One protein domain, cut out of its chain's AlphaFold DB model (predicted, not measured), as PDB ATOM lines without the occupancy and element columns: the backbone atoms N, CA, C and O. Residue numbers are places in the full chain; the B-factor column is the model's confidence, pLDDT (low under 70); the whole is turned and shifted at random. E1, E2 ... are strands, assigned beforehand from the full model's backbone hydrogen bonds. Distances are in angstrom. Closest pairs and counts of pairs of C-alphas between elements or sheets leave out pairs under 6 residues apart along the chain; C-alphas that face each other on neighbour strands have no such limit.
ATOM      1  N   GLY A  25       1.432 108.933  37.402       88.19
ATOM      2  CA  GLY A  25       1.902 108.868  36.018       88.19
ATOM      3  C   GLY A  25       2.455 110.184  35.461       88.19
ATOM      4  O   GLY A  25       2.883 110.204  34.308       88.19
ATOM      5  N   CYS A  26       2.502 111.263  36.244       90.31
ATOM      6  CA  CYS A  26       3.129 112.520  35.848       90.31
ATOM      7  C   CYS A  26       4.537 112.674  36.464       90.31
ATOM      8  O   CYS A  26       4.789 112.222  37.582       90.31
ATOM      9  N   PRO A  27       5.493 113.306  35.755       89.31
ATOM     10  CA  PRO A  27       6.846 113.493  36.271       89.31
ATOM     11  C   PRO A  27       6.863 114.530  37.398       89.31
ATOM     12  O   PRO A  27       6.390 115.650  37.210       89.31
ATOM     13  N   ALA A  28       7.451 114.188  38.545       85.12
ATOM     14  CA  ALA A  28       7.631 115.122  39.653       85.12
ATOM     15  C   ALA A  28       8.737 116.150  39.343       85.12
ATOM     16  O   ALA A  28       9.825 115.759  38.903       85.12
ATOM     17  N   PRO A  29       8.514 117.454  39.588       85.19
ATOM     18  CA  PRO A  29       9.581 118.432  39.471       85.19
ATOM     19  C   PRO A  29      10.587 118.278  40.622       85.19
ATOM     20  O   PRO A  29      10.222 117.999  41.760       85.19
ATOM     21  N   ASN A  30      11.868 118.507  40.324       84.94
ATOM     22  CA  ASN A  30      12.921 118.637  41.331       84.94
ATOM     23  C   ASN A  30      13.292 120.119  41.454       84.94
ATOM     24  O   ASN A  30      14.123 120.623  40.692       84.94
ATOM     25  N   TRP A  31      12.627 120.822  42.368       87.50
ATOM     26  CA  TRP A  31      12.806 122.256  42.592       87.50
ATOM     27  C   TRP A  31      13.538 122.524  43.901       87.50
ATOM     28  O   TRP A  31      12.979 123.058  44.855       87.50
ATOM     29  N   ASN A  32      14.814 122.153  43.909       89.38
ATOM     30  CA  ASN A  32      15.732 122.468  44.992       89.38
ATOM     31  C   ASN A  32      16.667 123.611  44.588       89.38
ATOM     32  O   ASN A  32      17.185 123.639  43.466       89.38
ATOM     33  N   ILE A  33      16.861 124.543  45.516       90.38
ATOM     34  CA  ILE A  33      17.896 125.573  45.469       90.38
ATOM     35  C   ILE A  33      18.883 125.238  46.582       90.38
ATOM     36  O   ILE A  33      18.558 125.315  47.767       90.38
ATOM     37  N   ASP A  34      20.088 124.855  46.188       92.62
ATOM     38  CA  ASP A  34      21.170 124.500  47.100       92.62
ATOM     39  C   ASP A  34      21.748 125.764  47.747       92.62
ATOM     40  O   ASP A  34      22.010 125.786  48.948       92.62
ATOM     41  N   GLU A  35      21.890 126.835  46.958       93.38
ATOM     42  CA  GLU A  35      22.476 128.105  47.383       93.38
ATOM     43  C   GLU A  35      21.705 129.286  46.786       93.38
ATOM     44  O   GLU A  35      21.575 129.426  45.568       93.38
ATOM     45  N   LEU A  36      21.235 130.171  47.659       92.94
ATOM     46  CA  LEU A  36      20.774 131.508  47.326       92.94
ATOM     47  C   LEU A  36      21.784 132.511  47.867       92.94
ATOM     48  O   LEU A  36      22.124 132.481  49.050       92.94
ATOM     49  N   HIS A  37      22.208 133.435  47.012       92.38
ATOM     50  CA  HIS A  37      23.055 134.556  47.394       92.38
ATOM     51  C   HIS A  37      22.500 135.849  46.812       92.38
ATOM     52  O   HIS A  37      22.421 135.990  45.593       92.38
ATOM     53  N   TRP A  38      22.172 136.815  47.663       90.38
ATOM     54  CA  TRP A  38      21.663 138.124  47.270       90.38
ATOM     55  C   TRP A  38      22.523 139.230  47.876       90.38
ATOM     56  O   TRP A  38      22.550 139.418  49.087       90.38
ATOM     57  N   PHE A  39      23.241 139.956  47.026       88.75
ATOM     58  CA  PHE A  39      23.981 141.154  47.395       88.75
ATOM     59  C   PHE A  39      23.178 142.392  46.997       88.75
ATOM     60  O   PHE A  39      22.756 142.512  45.844       88.75
ATOM     61  N   ASN A  40      22.994 143.307  47.942       84.12
ATOM     62  CA  ASN A  40      22.276 144.561  47.758       84.12
ATOM     63  C   ASN A  40      23.104 145.717  48.342       84.12
ATOM     64  O   ASN A  40      23.617 145.624  49.458       84.12
ATOM     65  N   GLY A  41      23.281 146.776  47.556       81.75
ATOM     66  CA  GLY A  41      24.211 147.858  47.839       81.75
ATOM     67  C   GLY A  41      23.506 149.052  48.474       81.75
ATOM     68  O   GLY A  41      22.407 149.432  48.081       81.75
ATOM     69  N   SER A  42      24.153 149.707  49.435       79.69
ATOM     70  CA  SER A  42      23.590 150.896  50.090       79.69
ATOM     71  C   SER A  42      23.615 152.146  49.204       79.69
ATOM     72  O   SER A  42      22.865 153.093  49.433       79.69
ATOM     73  N   SER A  43      24.486 152.151  48.191       81.00
ATOM     74  CA  SER A  43      24.793 153.306  47.334       81.00
ATOM     75  C   SER A  43      24.622 152.989  45.847       81.00
ATOM     76  O   SER A  43      25.402 153.434  45.007       81.00
ATOM     77  N   SER A  44      23.633 152.169  45.509       77.12
ATOM     78  CA  SER A  44      23.396 151.720  44.136       77.12
ATOM     79  C   SER A  44      22.655 152.751  43.293       77.12
ATOM     80  O   SER A  44      21.823 153.512  43.784       77.12
ATOM     81  N   LEU A  45      22.921 152.738  41.984       77.81
ATOM     82  CA  LEU A  45      22.247 153.619  41.033       77.81
ATOM     83  C   LEU A  45      20.742 153.306  40.960       77.81
ATOM     84  O   LEU A  45      20.352 152.199  40.581       77.81
ATOM     85  N   TYR A 105      23.419 141.921  42.965       83.81
ATOM     86  CA  TYR A 105      23.138 140.688  42.244       83.81
ATOM     87  C   TYR A 105      22.395 139.697  43.115       83.81
ATOM     88  O   TYR A 105      22.547 139.678  44.333       83.81
ATOM     89  N   ILE A 106      21.654 138.812  42.469       86.94
ATOM     90  CA  ILE A 106      21.094 137.624  43.096       86.94
ATOM     91  C   ILE A 106      21.470 136.403  42.270       86.94
ATOM     92  O   ILE A 106      21.514 136.439  41.041       86.94
ATOM     93  N   THR A 107      21.840 135.331  42.952       88.75
ATOM     94  CA  THR A 107      22.206 134.055  42.349       88.75
ATOM     95  C   THR A 107      21.444 132.947  43.045       88.75
ATOM     96  O   THR A 107      21.400 132.908  44.273       88.75
ATOM     97  N   LEU A 108      20.871 132.056  42.245       89.06
ATOM     98  CA  LEU A 108      20.258 130.811  42.674       89.06
ATOM     99  C   LEU A 108      21.028 129.669  42.019       89.06
ATOM    100  O   LEU A 108      21.119 129.621  40.790       89.06
ATOM    101  N   LYS A 109      21.567 128.762  42.832       90.25
ATOM    102  CA  LYS A 109      22.205 127.526  42.380       90.25
ATOM    103  C   LYS A 109      21.456 126.315  42.914       90.25
ATOM    104  O   LYS A 109      20.985 126.322  44.046       90.25
ATOM    105  N   GLY A 110      21.374 125.272  42.107       85.88
ATOM    106  CA  GLY A 110      20.694 124.021  42.389       85.88
ATOM    107  C   GLY A 110      20.817 123.053  41.209       85.88
ATOM    108  O   GLY A 110      21.263 123.451  40.128       85.88
ATOM    109  N   PRO A 111      20.354 121.798  41.347       78.06
ATOM    110  CA  PRO A 111      20.580 120.742  40.352       78.06
ATOM    111  C   PRO A 111      20.059 121.062  38.945       78.06
ATOM    112  O   PRO A 111      20.581 120.570  37.948       78.06
ATOM    113  N   LYS A 112      19.004 121.879  38.862       70.56
ATOM    114  CA  LYS A 112      18.395 122.367  37.614       70.56
ATOM    115  C   LYS A 112      18.154 123.874  37.654       70.56
ATOM    116  O   LYS A 112      17.169 124.386  37.120       70.56
ATOM    117  N   THR A 113      18.949 124.603  38.424       72.56
ATOM    118  CA  THR A 113      18.773 126.046  38.606       72.56
ATOM    119  C   THR A 113      20.147 126.641  38.772       72.56
ATOM    120  O   THR A 113      20.702 126.573  39.848       72.56
ATOM    121  N   ASP A 114      20.711 127.184  37.703       83.00
ATOM    122  CA  ASP A 114      21.886 128.044  37.790       83.00
ATOM    123  C   ASP A 114      21.503 129.349  37.115       83.00
ATOM    124  O   ASP A 114      21.384 129.434  35.890       83.00
ATOM    125  N   CYS A 115      21.132 130.326  37.931       80.56
ATOM    126  CA  CYS A 115      20.625 131.580  37.426       80.56
ATOM    127  C   CYS A 115      21.166 132.730  38.258       80.56
ATOM    128  O   CYS A 115      21.115 132.734  39.487       80.56
ATOM    129  N   ARG A 116      21.735 133.705  37.554       82.94
ATOM    130  CA  ARG A 116      22.312 134.908  38.131       82.94
ATOM    131  C   ARG A 116      21.693 136.104  37.448       82.94
ATOM    132  O   ARG A 116      21.840 136.265  36.238       82.94
ATOM    133  N   ASP A 117      21.076 136.958  38.243       78.50
ATOM    134  CA  ASP A 117      20.711 138.294  37.812       78.50
ATOM    135  C   ASP A 117      21.690 139.287  38.434       78.50
ATOM    136  O   ASP A 117      21.969 139.249  39.632       78.50
ATOM    137  N   THR A 118      22.294 140.124  37.597       75.19
ATOM    138  CA  THR A 118      23.237 141.153  38.038       75.19
ATOM    139  C   THR A 118      22.643 142.501  37.703       75.19
ATOM    140  O   THR A 118      22.546 142.890  36.536       75.19
ATOM    141  N   TYR A 119      22.298 143.228  38.752       69.81
ATOM    142  CA  TYR A 119      21.757 144.560  38.677       69.81
ATOM    143  C   TYR A 119      22.842 145.538  38.229       69.81
ATOM    144  O   TYR A 119      23.792 145.867  38.939       69.81
ATOM    145  N   LYS A 120      22.686 146.021  37.002       57.03
ATOM    146  CA  LYS A 120      23.604 146.964  36.359       57.03
ATOM    147  C   LYS A 120      22.983 148.358  36.270       57.03
ATOM    148  O   LYS A 120      23.031 148.985  35.221       57.03
ATOM    149  N   GLY A 121      22.368 148.821  37.363       51.59
ATOM    150  CA  GLY A 121      21.934 150.213  37.511       51.59
ATOM    151  C   GLY A 121      20.597 150.600  36.863       51.59
ATOM    152  O   GLY A 121      20.277 151.780  36.858       51.59
ATOM    153  N   TYR A 122      19.788 149.661  36.357       51.50
ATOM    154  CA  TYR A 122      18.463 149.946  35.783       51.50
ATOM    155  C   TYR A 122      17.373 149.134  36.520       51.50
ATOM    156  O   TYR A 122      17.265 147.930  36.311       51.50
ATOM    157  N   ARG A 123      16.581 149.756  37.412       53.50
ATOM    158  CA  ARG A 123      15.519 149.079  38.206       53.50
ATOM    159  C   ARG A 123      14.249 148.737  37.420       53.50
ATOM    160  O   ARG A 123      13.305 149.507  37.439       53.50
ATOM    161  N   ASN A 124      14.112 147.530  36.885       45.16
ATOM    162  CA  ASN A 124      12.756 147.043  36.570       45.16
ATOM    163  C   ASN A 124      12.019 146.439  37.791       45.16
ATOM    164  O   ASN A 124      10.840 146.127  37.666       45.16
ATOM    165  N   TYR A 125      12.670 146.311  38.962       48.03
ATOM    166  CA  TYR A 125      12.133 145.638  40.162       48.03
ATOM    167  C   TYR A 125      12.386 146.445  41.458       48.03
ATOM    168  O   TYR A 125      13.340 147.228  41.523       48.03
ATOM    169  N   GLU A 126      11.523 146.287  42.472       50.75
ATOM    170  CA  GLU A 126      11.649 146.932  43.795       50.75
ATOM    171  C   GLU A 126      12.802 146.317  44.617       50.75
ATOM    172  O   GLU A 126      13.042 145.113  44.559       50.75
ATOM    173  N   ILE A 127      13.548 147.150  45.360       52.22
ATOM    174  CA  ILE A 127      14.782 146.766  46.077       52.22
ATOM    175  C   ILE A 127      14.696 147.188  47.552       52.22
ATOM    176  O   ILE A 127      14.259 148.298  47.855       52.22
ATOM    177  N   GLY A 128      15.140 146.306  48.460       51.75
ATOM    178  CA  GLY A 128      14.967 146.395  49.923       51.75
ATOM    179  C   GLY A 128      13.707 145.672  50.424       51.75
ATOM    180  O   GLY A 128      13.591 145.357  51.608       51.75
ATOM    181  N   GLY A 129      12.807 145.359  49.496       59.91
ATOM    182  CA  GLY A 129      11.527 144.682  49.652       59.91
ATOM    183  C   GLY A 129      10.913 144.500  48.261       59.91
ATOM    184  O   GLY A 129      11.166 145.330  47.390       59.91
ATOM    185  N   GLY A 130      10.124 143.449  48.043       66.06
ATOM    186  CA  GLY A 130       9.338 143.291  46.813       66.06
ATOM    187  C   GLY A 130       9.721 142.075  45.974       66.06
ATOM    188  O   GLY A 130      10.405 141.177  46.455       66.06
ATOM    189  N   ARG A 131       9.205 142.028  44.739       77.56
ATOM    190  CA  ARG A 131       9.306 140.878  43.827       77.56
ATOM    191  C   ARG A 131      10.443 141.053  42.820       77.56
ATOM    192  O   ARG A 131      10.484 142.061  42.117       77.56
ATOM    193  N   ILE A 132      11.286 140.033  42.691       75.81
ATOM    194  CA  ILE A 132      12.320 139.908  41.659       75.81
ATOM    195  C   ILE A 132      11.970 138.720  40.759       75.81
ATOM    196  O   ILE A 132      11.848 137.596  41.248       75.81
ATOM    197  N   ASP A 133      11.831 138.963  39.455       75.19
ATOM    198  CA  ASP A 133      11.534 137.918  38.468       75.19
ATOM    199  C   ASP A 133      12.855 137.353  37.916       75.19
ATOM    200  O   ASP A 133      13.577 138.012  37.170       75.19
ATOM    201  N   LEU A 134      13.182 136.119  38.288       75.94
ATOM    202  CA  LEU A 134      14.440 135.433  38.012       75.94
ATOM    203  C   LEU A 134      14.291 134.300  36.998       75.94
ATOM    204  O   LEU A 134      13.232 133.698  36.803       75.94
ATOM    205  N   CYS A 135      15.425 133.988  36.369       72.62
ATOM    206  CA  CYS A 135      15.613 132.863  35.460       72.62
ATOM    207  C   CYS A 135      14.686 132.857  34.212       72.62
ATOM    208  O   CYS A 135      14.552 131.832  33.548       72.62
ATOM    209  N   SER A 136      14.092 134.000  33.843       62.56
ATOM    210  CA  SER A 136      13.110 134.126  32.747       62.56
ATOM    211  C   SER A 136      13.670 133.866  31.340       62.56
ATOM    212  O   SER A 136      12.923 133.473  30.448       62.56
ATOM    213  N   SER A 137      14.977 134.059  31.127       53.56
ATOM    214  CA  SER A 137      15.634 133.899  29.821       53.56
ATOM    215  C   SER A 137      16.293 132.532  29.599       53.56
ATOM    216  O   SER A 137      16.746 132.258  28.487       53.56
ATOM    217  N   HIS A 138      16.398 131.691  30.636       50.72
ATOM    218  CA  HIS A 138      17.249 130.493  30.615       50.72
ATOM    219  C   HIS A 138      16.627 129.224  31.204       50.72
ATOM    220  O   HIS A 138      17.325 128.216  31.287       50.72
ATOM    221  N   ALA A 139      15.352 129.216  31.593       53.69
ATOM    222  CA  ALA A 139      14.817 128.076  32.329       53.69
ATOM    223  C   ALA A 139      13.444 127.602  31.857       53.69
ATOM    224  O   ALA A 139      12.588 128.371  31.427       53.69
ATOM    225  N   GLU A 140      13.234 126.304  32.081       62.72
ATOM    226  CA  GLU A 140      11.967 125.568  32.023       62.72
ATOM    227  C   GLU A 140      10.861 126.174  32.924       62.72
ATOM    228  O   GLU A 140       9.723 125.707  32.950       62.72
ATOM    229  N   SER A 141      11.192 127.207  33.705       71.75
ATOM    230  CA  SER A 141      10.340 127.809  34.721       71.75
ATOM    231  C   SER A 141      10.744 129.249  35.045       71.75
ATOM    232  O   SER A 141      11.936 129.546  35.104       71.75
ATOM    233  N   ILE A 142       9.772 130.091  35.376       81.06
ATOM    234  CA  ILE A 142       9.975 131.425  35.956       81.06
ATOM    235  C   ILE A 142      10.096 131.280  37.476       81.06
ATOM    236  O   ILE A 142       9.333 130.521  38.077       81.06
ATOM    237  N   VAL A 143      11.038 131.994  38.095       85.44
ATOM    238  CA  VAL A 143      11.209 132.025  39.553       85.44
ATOM    239  C   VAL A 143      10.948 133.441  40.047       85.44
ATOM    240  O   VAL A 143      11.666 134.348  39.660       85.44
ATOM    241  N   ASN A 144       9.971 133.639  40.925       87.75
ATOM    242  CA  ASN A 144       9.767 134.922  41.592       87.75
ATOM    243  C   ASN A 144      10.338 134.840  43.004       87.75
ATOM    244  O   ASN A 144       9.999 133.930  43.760       87.75
ATOM    245  N   PHE A 145      11.180 135.796  43.372       88.50
ATOM    246  CA  PHE A 145      11.756 135.912  44.707       88.50
ATOM    247  C   PHE A 145      11.199 137.148  45.411       88.50
ATOM    248  O   PHE A 145      11.216 138.240  44.849       88.50
ATOM    249  N   TYR A 146      10.714 136.971  46.637       90.25
ATOM    250  CA  TYR A 146      10.197 138.034  47.491       90.25
ATOM    251  C   TYR A 146      10.986 138.049  48.790       90.25
ATOM    252  O   TYR A 146      11.000 137.048  49.499       90.25
ATOM    253  N   ALA A 147      11.634 139.159  49.123       88.56
ATOM    254  CA  ALA A 147      12.383 139.270  50.373       88.56
ATOM    255  C   ALA A 147      12.671 140.722  50.740       88.56
ATOM    256  O   ALA A 147      12.530 141.620  49.909       88.56
ATOM    257  N   SER A 148      13.139 140.935  51.972       87.19
ATOM    258  CA  SER A 148      13.725 142.198  52.415       87.19
ATOM    259  C   SER A 148      15.185 142.009  52.814       87.19
ATOM    260  O   SER A 148      15.548 141.026  53.448       87.19
ATOM    261  N   SER A 149      16.021 142.976  52.455       87.19
ATOM    262  CA  SER A 149      17.440 143.054  52.840       87.19
ATOM    263  C   SER A 149      17.709 144.191  53.833       87.19
ATOM    264  O   SER A 149      18.852 144.558  54.082       87.19
ATOM    265  N   LEU A 150      16.653 144.785  54.400       85.44
ATOM    266  CA  LEU A 150      16.758 145.928  55.316       85.44
ATOM    267  C   LEU A 150      16.986 145.521  56.778       85.44
ATOM    268  O   LEU A 150      17.257 146.378  57.618       85.44
ATOM    269  N   ALA A 151      16.868 144.230  57.079       86.88
ATOM    270  CA  ALA A 151      17.054 143.659  58.404       86.88
ATOM    271  C   ALA A 151      18.018 142.472  58.331       86.88
ATOM    272  O   ALA A 151      18.150 141.842  57.285       86.88
ATOM    273  N   GLU A 152      18.662 142.154  59.455       89.44
ATOM    274  CA  GLU A 152      19.563 140.993  59.568       89.44
ATOM    275  C   GLU A 152      18.841 139.664  59.362       89.44
ATOM    276  O   GLU A 152      19.466 138.665  59.030       89.44
ATOM    277  N   SER A 153      17.521 139.652  59.536       88.88
ATOM    278  CA  SER A 153      16.709 138.470  59.315       88.88
ATOM    279  C   SER A 153      15.327 138.886  58.823       88.88
ATOM    280  O   SER A 153      14.726 139.832  59.347       88.88
ATOM    281  N   SER A 154      14.826 138.211  57.792       88.50
ATOM    282  CA  SER A 154      13.484 138.431  57.253       88.50
ATOM    283  C   SER A 154      12.881 137.138  56.713       88.50
ATOM    284  O   SER A 154      13.589 136.185  56.390       88.50
ATOM    285  N   THR A 155      11.556 137.103  56.605       92.19
ATOM    286  CA  THR A 155      10.872 136.032  55.880       92.19
ATOM    287  C   THR A 155      10.941 136.326  54.390       92.19
ATOM    288  O   THR A 155      10.463 137.364  53.927       92.19
ATOM    289  N   ALA A 156      11.536 135.401  53.646       92.31
ATOM    290  CA  ALA A 156      11.556 135.406  52.197       92.31
ATOM    291  C   ALA A 156      10.580 134.366  51.647       92.31
ATOM    292  O   ALA A 156      10.230 133.395  52.318       92.31
ATOM    293  N   ARG A 157      10.163 134.556  50.398       93.50
ATOM    294  CA  ARG A 157       9.316 133.629  49.655       93.50
ATOM    295  C   ARG A 157       9.870 133.421  48.260       93.50
ATOM    296  O   ARG A 157      10.254 134.380  47.593       93.50
ATOM    297  N   ILE A 158       9.863 132.179  47.797       91.62
ATOM    298  CA  ILE A 158      10.113 131.855  46.394       91.62
ATOM    299  C   ILE A 158       8.867 131.217  45.813       91.62
ATOM    300  O   ILE A 158       8.321 130.290  46.400       91.62
ATOM    301  N   GLU A 159       8.464 131.690  44.640       91.69
ATOM    302  CA  GLU A 159       7.460 131.048  43.802       91.69
ATOM    303  C   GLU A 159       8.121 130.559  42.518       91.69
ATOM    304  O   GLU A 159       8.974 131.236  41.943       91.69
ATOM    305  N   ARG A 160       7.711 129.388  42.040       88.88
ATOM    306  CA  ARG A 160       8.213 128.812  40.796       88.88
ATOM    307  C   ARG A 160       7.058 128.389  39.907       88.88
ATOM    308  O   ARG A 160       6.146 127.699  40.350       88.88
ATOM    309  N   TYR A 161       7.123 128.803  38.649       87.31
ATOM    310  CA  TYR A 161       6.087 128.577  37.647       87.31
ATOM    311  C   TYR A 161       6.683 127.843  36.460       87.31
ATOM    312  O   TYR A 161       7.588 128.362  35.812       87.31
ATOM    313  N   MET A 162       6.165 126.666  36.132       84.81
ATOM    314  CA  MET A 162       6.472 126.002  34.868       84.81
ATOM    315  C   MET A 162       5.531 126.537  33.791       84.81
ATOM    316  O   MET A 162       4.314 126.490  33.953       84.81
ATOM    317  N   SER A 163       6.068 127.069  32.693       69.94
ATOM    318  CA  SER A 163       5.213 127.527  31.594       69.94
ATOM    319  C   SER A 163       4.730 126.339  30.754       69.94
ATOM    320  O   SER A 163       5.372 125.288  30.710       69.94
ATOM    321  N   GLY A 164       3.608 126.500  30.044       67.69
ATOM    322  CA  GLY A 164       3.025 125.432  29.220       67.69
ATOM    323  C   GLY A 164       3.978 124.871  28.155       67.69
ATOM    324  O   GLY A 164       3.916 123.683  27.840       67.69
ATOM    325  N   SER A 165       4.920 125.676  27.653       69.25
ATOM    326  CA  SER A 165       5.952 125.232  26.703       69.25
ATOM    327  C   SER A 165       6.931 124.213  27.298       69.25
ATOM    328  O   SER A 165       7.488 123.409  26.555       69.25
ATOM    329  N   TYR A 166       7.089 124.201  28.623       74.75
ATOM    330  CA  TYR A 166       7.946 123.272  29.365       74.75
ATOM    331  C   TYR A 166       7.148 122.258  30.187       74.75
ATOM    332  O   TYR A 166       7.713 121.582  31.045       74.75
ATOM    333  N   SER A 167       5.842 122.140  29.922       80.75
ATOM    334  CA  SER A 167       4.995 121.148  30.578       80.75
ATOM    335  C   SER A 167       5.573 119.738  30.424       80.75
ATOM    336  O   SER A 167       6.001 119.326  29.337       80.75
ATOM    337  N   GLY A 168       5.589 118.996  31.530       84.44
ATOM    338  CA  GLY A 168       5.931 117.580  31.527       84.44
ATOM    339  C   GLY A 168       4.884 116.781  30.754       84.44
ATOM    340  O   GLY A 168       3.737 117.206  30.634       84.44
ATOM    341  N   THR A 169       5.264 115.618  30.235       91.06
ATOM    342  CA  THR A 169       4.320 114.679  29.614       91.06
ATOM    343  C   THR A 169       4.054 113.537  30.587       91.06
ATOM    344  O   THR A 169       4.995 112.880  31.034       91.06
ATOM    345  N   CYS A 170       2.788 113.314  30.926       92.31
ATOM    346  CA  CYS A 170       2.354 112.194  31.751       92.31
ATOM    347  C   CYS A 170       2.272 110.907  30.913       92.31
ATOM    348  O   CYS A 170       2.230 110.941  29.681       92.31
ATOM    349  N   THR A 171       2.228 109.748  31.568       95.56
ATOM    350  CA  THR A 171       2.192 108.433  30.900       95.56
ATOM    351  C   THR A 171       0.973 108.230  29.999       95.56
ATOM    352  O   THR A 171       1.049 107.469  29.037       95.56
ATOM    353  N   ASN A 172      -0.135 108.922  30.270       91.44
ATOM    354  CA  ASN A 172      -1.353 108.908  29.457       91.44
ATOM    355  C   ASN A 172      -1.308 109.872  28.248       91.44
ATOM    356  O   ASN A 172      -2.296 109.975  27.525       91.44
ATOM    357  N   GLY A 173      -0.195 110.583  28.036       90.25
ATOM    358  CA  GLY A 173      -0.015 111.557  26.958       90.25
ATOM    359  C   GLY A 173      -0.432 112.991  27.301       90.25
ATOM    360  O   GLY A 173      -0.052 113.901  26.567       90.25
ATOM    361  N   SER A 174      -1.137 113.220  28.417       91.38
ATOM    362  CA  SER A 174      -1.485 114.568  28.878       91.38
ATOM    363  C   SER A 174      -0.231 115.378  29.231       91.38
ATOM    364  O   SER A 174       0.823 114.838  29.580       91.38
ATOM    365  N   ARG A 175      -0.347 116.701  29.173       91.75
ATOM    366  CA  ARG A 175       0.688 117.673  29.532       91.75
ATOM    367  C   ARG A 175       0.392 118.249  30.913       91.75
ATOM    368  O   ARG A 175      -0.762 118.538  31.209       91.75
ATOM    369  N   ILE A 176       1.418 118.443  31.738       89.88
ATOM    370  CA  ILE A 176       1.293 118.984  33.099       89.88
ATOM    371  C   ILE A 176       2.232 120.169  33.330       89.88
ATOM    372  O   ILE A 176       3.419 120.102  33.018       89.88
ATOM    373  N   ALA A 177       1.704 121.252  33.891       90.00
ATOM    374  CA  ALA A 177       2.471 122.409  34.339       90.00
ATOM    375  C   ALA A 177       2.303 122.580  35.850       90.00
ATOM    376  O   ALA A 177       1.187 122.502  36.357       90.00
ATOM    377  N   TYR A 178       3.405 122.813  36.558       89.75
ATOM    378  CA  TYR A 178       3.423 122.943  38.012       89.75
ATOM    379  C   TYR A 178       3.585 124.396  38.455       89.75
ATOM    380  O   TYR A 178       4.273 125.193  37.806       89.75
ATOM    381  N   HIS A 179       3.041 124.689  39.630       91.56
ATOM    382  CA  HIS A 179       3.336 125.859  40.443       91.56
ATOM    383  C   HIS A 179       3.767 125.418  41.842       91.56
ATOM    384  O   HIS A 179       3.274 124.429  42.383       91.56
ATOM    385  N   GLY A 180       4.725 126.135  42.416       91.88
ATOM    386  CA  GLY A 180       5.232 125.865  43.753       91.88
ATOM    387  C   GLY A 180       5.578 127.142  44.484       91.88
ATOM    388  O   GLY A 180       5.928 128.146  43.859       91.88
ATOM    389  N   SER A 181       5.490 127.094  45.807       93.75
ATOM    390  CA  SER A 181       5.828 128.215  46.673       93.75
ATOM    391  C   SER A 181       6.349 127.734  48.019       93.75
ATOM    392  O   SER A 181       5.871 126.735  48.558       93.75
ATOM    393  N   VAL A 182       7.331 128.448  48.562       94.44
ATOM    394  CA  VAL A 182       7.868 128.210  49.904       94.44
ATOM    395  C   VAL A 182       8.264 129.524  50.558       94.44
ATOM    396  O   VAL A 182       8.859 130.389  49.912       94.44
ATOM    397  N   GLU A 183       7.959 129.647  51.846       95.06
ATOM    398  CA  GLU A 183       8.491 130.691  52.717       95.06
ATOM    399  C   GLU A 183       9.626 130.126  53.568       95.06
ATOM    400  O   GLU A 183       9.558 128.993  54.051       95.06
ATOM    401  N   PHE A 184      10.684 130.907  53.746       93.69
ATOM    402  CA  PHE A 184      11.869 130.504  54.490       93.69
ATOM    403  C   PHE A 184      12.531 131.707  55.150       93.69
ATOM    404  O   PHE A 184      12.345 132.854  54.735       93.69
ATOM    405  N   GLN A 185      13.329 131.433  56.179       92.69
ATOM    406  CA  GLN A 185      14.130 132.471  56.809       92.69
ATOM    407  C   GLN A 185      15.323 132.848  55.933       92.69
ATOM    408  O   GLN A 185      16.079 131.981  55.491       92.69
ATOM    409  N   LEU A 186      15.478 134.147  55.698       92.38
ATOM    410  CA  LEU A 186      16.606 134.733  54.998       92.38
ATOM    411  C   LEU A 186      17.422 135.571  55.975       92.38
ATOM    412  O   LEU A 186      16.913 136.548  56.529       92.38
ATOM    413  N   ASP A 187      18.691 135.214  56.121       92.00
ATOM    414  CA  ASP A 187      19.624 135.930  56.979       92.00
ATOM    415  C   ASP A 187      20.553 136.803  56.140       92.00
ATOM    416  O   ASP A 187      21.074 136.377  55.104       92.00
ATOM    417  N   CYS A 188      20.749 138.033  56.603       93.00
ATOM    418  CA  CYS A 188      21.530 139.065  55.945       93.00
ATOM    419  C   CYS A 188      22.616 139.595  56.884       93.00
ATOM    420  O   CYS A 188      22.358 139.957  58.028       93.00
ATOM    421  N   SER A 189      23.835 139.706  56.369       94.88
ATOM    422  CA  SER A 189      24.937 140.418  57.023       94.88
ATOM    423  C   SER A 189      25.144 141.783  56.380       94.88
ATOM    424  O   SER A 189      24.937 141.915  55.173       94.88
ATOM    425  N   PHE A 190      25.592 142.766  57.160       92.50
ATOM    426  CA  PHE A 190      25.886 144.111  56.672       92.50
ATOM    427  C   PHE A 190      27.371 144.434  56.814       92.50
ATOM    428  O   PHE A 190      27.967 144.156  57.856       92.50
ATOM    429  N   ASP A 191      27.955 145.045  55.789       91.44
ATOM    430  CA  ASP A 191      29.300 145.621  55.870       91.44
ATOM    431  C   ASP A 191      29.270 147.043  56.489       91.44
ATOM    432  O   ASP A 191      28.188 147.580  56.770       91.44
ATOM    433  N   PRO A 192      30.433 147.667  56.775       91.19
ATOM    434  CA  PRO A 192      30.494 149.021  57.334       91.19
ATOM    435  C   PRO A 192      29.804 150.085  56.468       91.19
ATOM    436  O   PRO A 192      29.257 151.054  56.995       91.19
ATOM    437  N   GLU A 193      29.793 149.891  55.153       86.12
ATOM    438  CA  GLU A 193      29.100 150.724  54.175       86.12
ATOM    439  C   GLU A 193      27.590 150.437  54.110       86.12
ATOM    440  O   GLU A 193      26.874 151.095  53.353       86.12
ATOM    441  N   ARG A 194      27.084 149.509  54.934       87.75
ATOM    442  CA  ARG A 194      25.684 149.065  55.021       87.75
ATOM    443  C   ARG A 194      25.185 148.352  53.762       87.75
ATOM    444  O   ARG A 194      23.972 148.259  53.572       87.75
ATOM    445  N   ASN A 195      26.077 147.825  52.926       86.88
ATOM    446  CA  ASN A 195      25.686 146.852  51.911       86.88
ATOM    447  C   ASN A 195      25.274 145.560  52.616       86.88
ATOM    448  O   ASN A 195      25.903 145.154  53.592       86.88
ATOM    449  N   SER A 196      24.227 144.914  52.121       90.31
ATOM    450  CA  SER A 196      23.722 143.669  52.683       90.31
ATOM    451  C   SER A 196      24.071 142.486  51.791       90.31
ATOM    452  O   SER A 196      23.825 142.519  50.582       90.31
ATOM    453  N   THR A 197      24.533 141.408  52.408       92.81
ATOM    454  CA  THR A 197      24.680 140.098  51.777       92.81
ATOM    455  C   THR A 197      23.751 139.127  52.479       92.81
ATOM    456  O   THR A 197      23.959 138.831  53.654       92.81
ATOM    457  N   CYS A 198      22.738 138.652  51.762       92.56
ATOM    458  CA  CYS A 198      21.753 137.702  52.249       92.56
ATOM    459  C   CYS A 198      21.978 136.324  51.636       92.56
ATOM    460  O   CYS A 198      22.165 136.200  50.421       92.56
ATOM    461  N   THR A 199      21.926 135.287  52.463       93.81
ATOM    462  CA  THR A 199      22.157 133.910  52.020       93.81
ATOM    463  C   THR A 199      21.122 132.962  52.591       93.81
ATOM    464  O   THR A 199      20.699 133.112  53.733       93.81
ATOM    465  N   ALA A 200      20.757 131.954  51.808       93.75
ATOM    466  CA  ALA A 200      19.965 130.822  52.266       93.75
ATOM    467  C   ALA A 200      20.416 129.561  51.522       93.75
ATOM    468  O   ALA A 200      20.917 129.637  50.401       93.75
ATOM    469  N   THR A 201      20.263 128.400  52.151       93.62
ATOM    470  CA  THR A 201      20.682 127.117  51.573       93.62
ATOM    471  C   THR A 201      19.592 126.071  51.722       93.62
ATOM    472  O   THR A 201      18.754 126.173  52.619       93.62
ATOM    473  N   ASN A 202      19.631 125.054  50.857       91.94
ATOM    474  CA  ASN A 202      18.746 123.886  50.904       91.94
ATOM    475  C   ASN A 202      17.249 124.243  50.917       91.94
ATOM    476  O   ASN A 202      16.473 123.726  51.722       91.94
ATOM    477  N   ILE A 203      16.833 125.132  50.017       92.62
ATOM    478  CA  ILE A 203      15.433 125.527  49.870       92.62
ATOM    479  C   ILE A 203      14.744 124.522  48.944       92.62
ATOM    480  O   ILE A 203      15.026 124.469  47.745       92.62
ATOM    481  N   ASN A 204      13.817 123.747  49.501       91.81
ATOM    482  CA  ASN A 204      12.922 122.886  48.735       91.81
ATOM    483  C   ASN A 204      11.619 123.640  48.448       91.81
ATOM    484  O   ASN A 204      10.937 124.068  49.380       91.81
ATOM    485  N   ILE A 205      11.287 123.809  47.168       91.38
ATOM    486  CA  ILE A 205      10.048 124.452  46.731       91.38
ATOM    487  C   ILE A 205       9.020 123.346  46.441       91.38
ATOM    488  O   ILE A 205       9.097 122.711  45.383       91.38
ATOM    489  N   PRO A 206       8.045 123.101  47.336       91.88
ATOM    490  CA  PRO A 206       7.026 122.097  47.096       91.88
ATOM    491  C   PRO A 206       6.087 122.553  45.980       91.88
ATOM    492  O   PRO A 206       5.808 123.741  45.815       91.88
ATOM    493  N   VAL A 207       5.549 121.584  45.241       90.81
ATOM    494  CA  VAL A 207       4.427 121.826  44.330       90.81
ATOM    495  C   VAL A 207       3.197 122.153  45.163       90.81
ATOM    496  O   VAL A 207       2.770 121.327  45.972       90.81
ATOM    497  N   THR A 208       2.635 123.334  44.943       92.44
ATOM    498  CA  THR A 208       1.425 123.834  45.606       92.44
ATOM    499  C   THR A 208       0.205 123.777  44.696       92.44
ATOM    500  O   THR A 208      -0.908 123.727  45.204       92.44
ATOM    501  N   ASP A 209       0.403 123.769  43.374       91.44
ATOM    502  CA  ASP A 209      -0.675 123.657  42.389       91.44
ATOM    503  C   ASP A 209      -0.161 123.083  41.054       91.44
ATOM    504  O   ASP A 209       1.045 123.076  40.780       91.44
ATOM    505  N   TYR A 210      -1.064 122.584  40.209       91.19
ATOM    506  CA  TYR A 210      -0.746 122.121  38.861       91.19
ATOM    507  C   TYR A 210      -1.933 122.244  37.899       91.19
ATOM    508  O   TYR A 210      -3.098 122.212  38.278       91.19
ATOM    509  N   THR A 211      -1.637 122.319  36.603       90.75
ATOM    510  CA  THR A 211      -2.636 122.278  35.526       90.75
ATOM    511  C   THR A 211      -2.330 121.126  34.578       90.75
ATOM    512  O   THR A 211      -1.179 120.957  34.177       90.75
ATOM    513  N   ILE A 212      -3.355 120.358  34.198       90.38
ATOM    514  CA  ILE A 212      -3.260 119.283  33.201       90.38
ATOM    515  C   ILE A 212      -4.042 119.682  31.946       90.38
ATOM    516  O   ILE A 212      -5.181 120.136  32.040       90.38
ATOM    517  N   SER A 213      -3.444 119.478  30.774       89.31
ATOM    518  CA  SER A 213      -4.090 119.639  29.467       89.31
ATOM    519  C   SER A 213      -3.885 118.391  28.608       89.31
ATOM    520  O   SER A 213      -2.853 117.735  28.724       89.31
ATOM    521  N   ASN A 214      -4.842 118.071  27.740       84.12
ATOM    522  CA  ASN A 214      -4.736 116.957  26.788       84.12
ATOM    523  C   ASN A 214      -4.234 117.428  25.425       84.12
ATOM    524  O   ASN A 214      -4.588 118.567  25.045       84.12
TER     525      ASN A 214
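What this domain is: This is residues 25 to 45 and 105 to 214 of the 214 residues of an uncharacterized protein of Torrubiella hemipterigena (UniProt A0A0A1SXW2). One long, twisted sheet is folded over on itself into a flattened barrel that is not fully closed: E3, E2, E1 and E8 make one wall, E4, E5, E6 and E7 the other, joined where E7 pairs with E8 and open between E3 and E4. E9 continues from E8 across to the first part of the long E7, and the loop of residues 163 to 174 extends the same end. The printed part has 131 residues with no named helix and nine strands, E1 to E9 in chain order, in a branched sheet with antiparallel neighbours; the class is all strand. It is compact, with a radius of gyration of the C-alphas of 16.2 A, and its outline is a rod of 58 by 27 by 21 A.

Where its parts are: E1, residues 32 to 40, begins at C-alpha 32 (15.732, 122.468, 44.992), is 23.2 A long and bends by 53 degrees at residue 35. After the cut come E2, residues 105 to 110, and E3, residues 113 to 119. E4 is residues 131 to 134 and E5 residues 141 to 146. E6, residues 153 to 162, is 29.3 A long. E7, residues 175 to 190, is the longest at 45.5 A, from (0.688, 117.673, 29.532) to (25.886, 144.111, 56.672). E8, residues 196 to 204, is 23.8 A long. E9, residues 207 to 213, ends at C-alpha 213 (-4.090, 119.639, 29.467).

How they stand to each other: E2 and E8 lie on opposite sides of E1, with N 37 and O 107 at 2.9 A and N 38 and O 198 at 2.8 A. E2 and E3 form a hairpin, with N 108 and O 115 at 2.9 A. E4 to E8 form a meander, each strand the antiparallel neighbour of the one before: N 132 and O 145 are 2.8 A apart, N 144 and O 159 2.8 A, N 156 and O 184 2.9 A, and N 189 and O 197 2.9 A. E7 bends by 54 degrees at residue 185; E6 is on one side of it, E8 and E9 on the other. Its pairing is staggered, with E9 over residues 175 to 180 and E8 over 187 to 190; N 177 and O 211 are 2.9 A apart. E8 bends by 54 degrees at residue 201 and runs on into E9 at 62 degrees. The edge strands are E3, E4 and E9; the closest C-alphas of E3 and E4, Asp 117 and Leu 134, are 6.9 A apart.

The domain as a whole: The two C-alphas farthest apart, of Asn 172 and Pro 192, are 58.3 A apart. Residues 46 to 104 are not printed, and C-alphas 45 and 105 are 13.0 A apart across the cut. The links E3 to E4 and E6 to E7 are long; in the latter, residues 168 to 169 pair with residues 175 to 176 of E7. The mean pLDDT of the printed part is 83.0, with residues 119 to 130, 136 to 140 and 163 to 165 under 70.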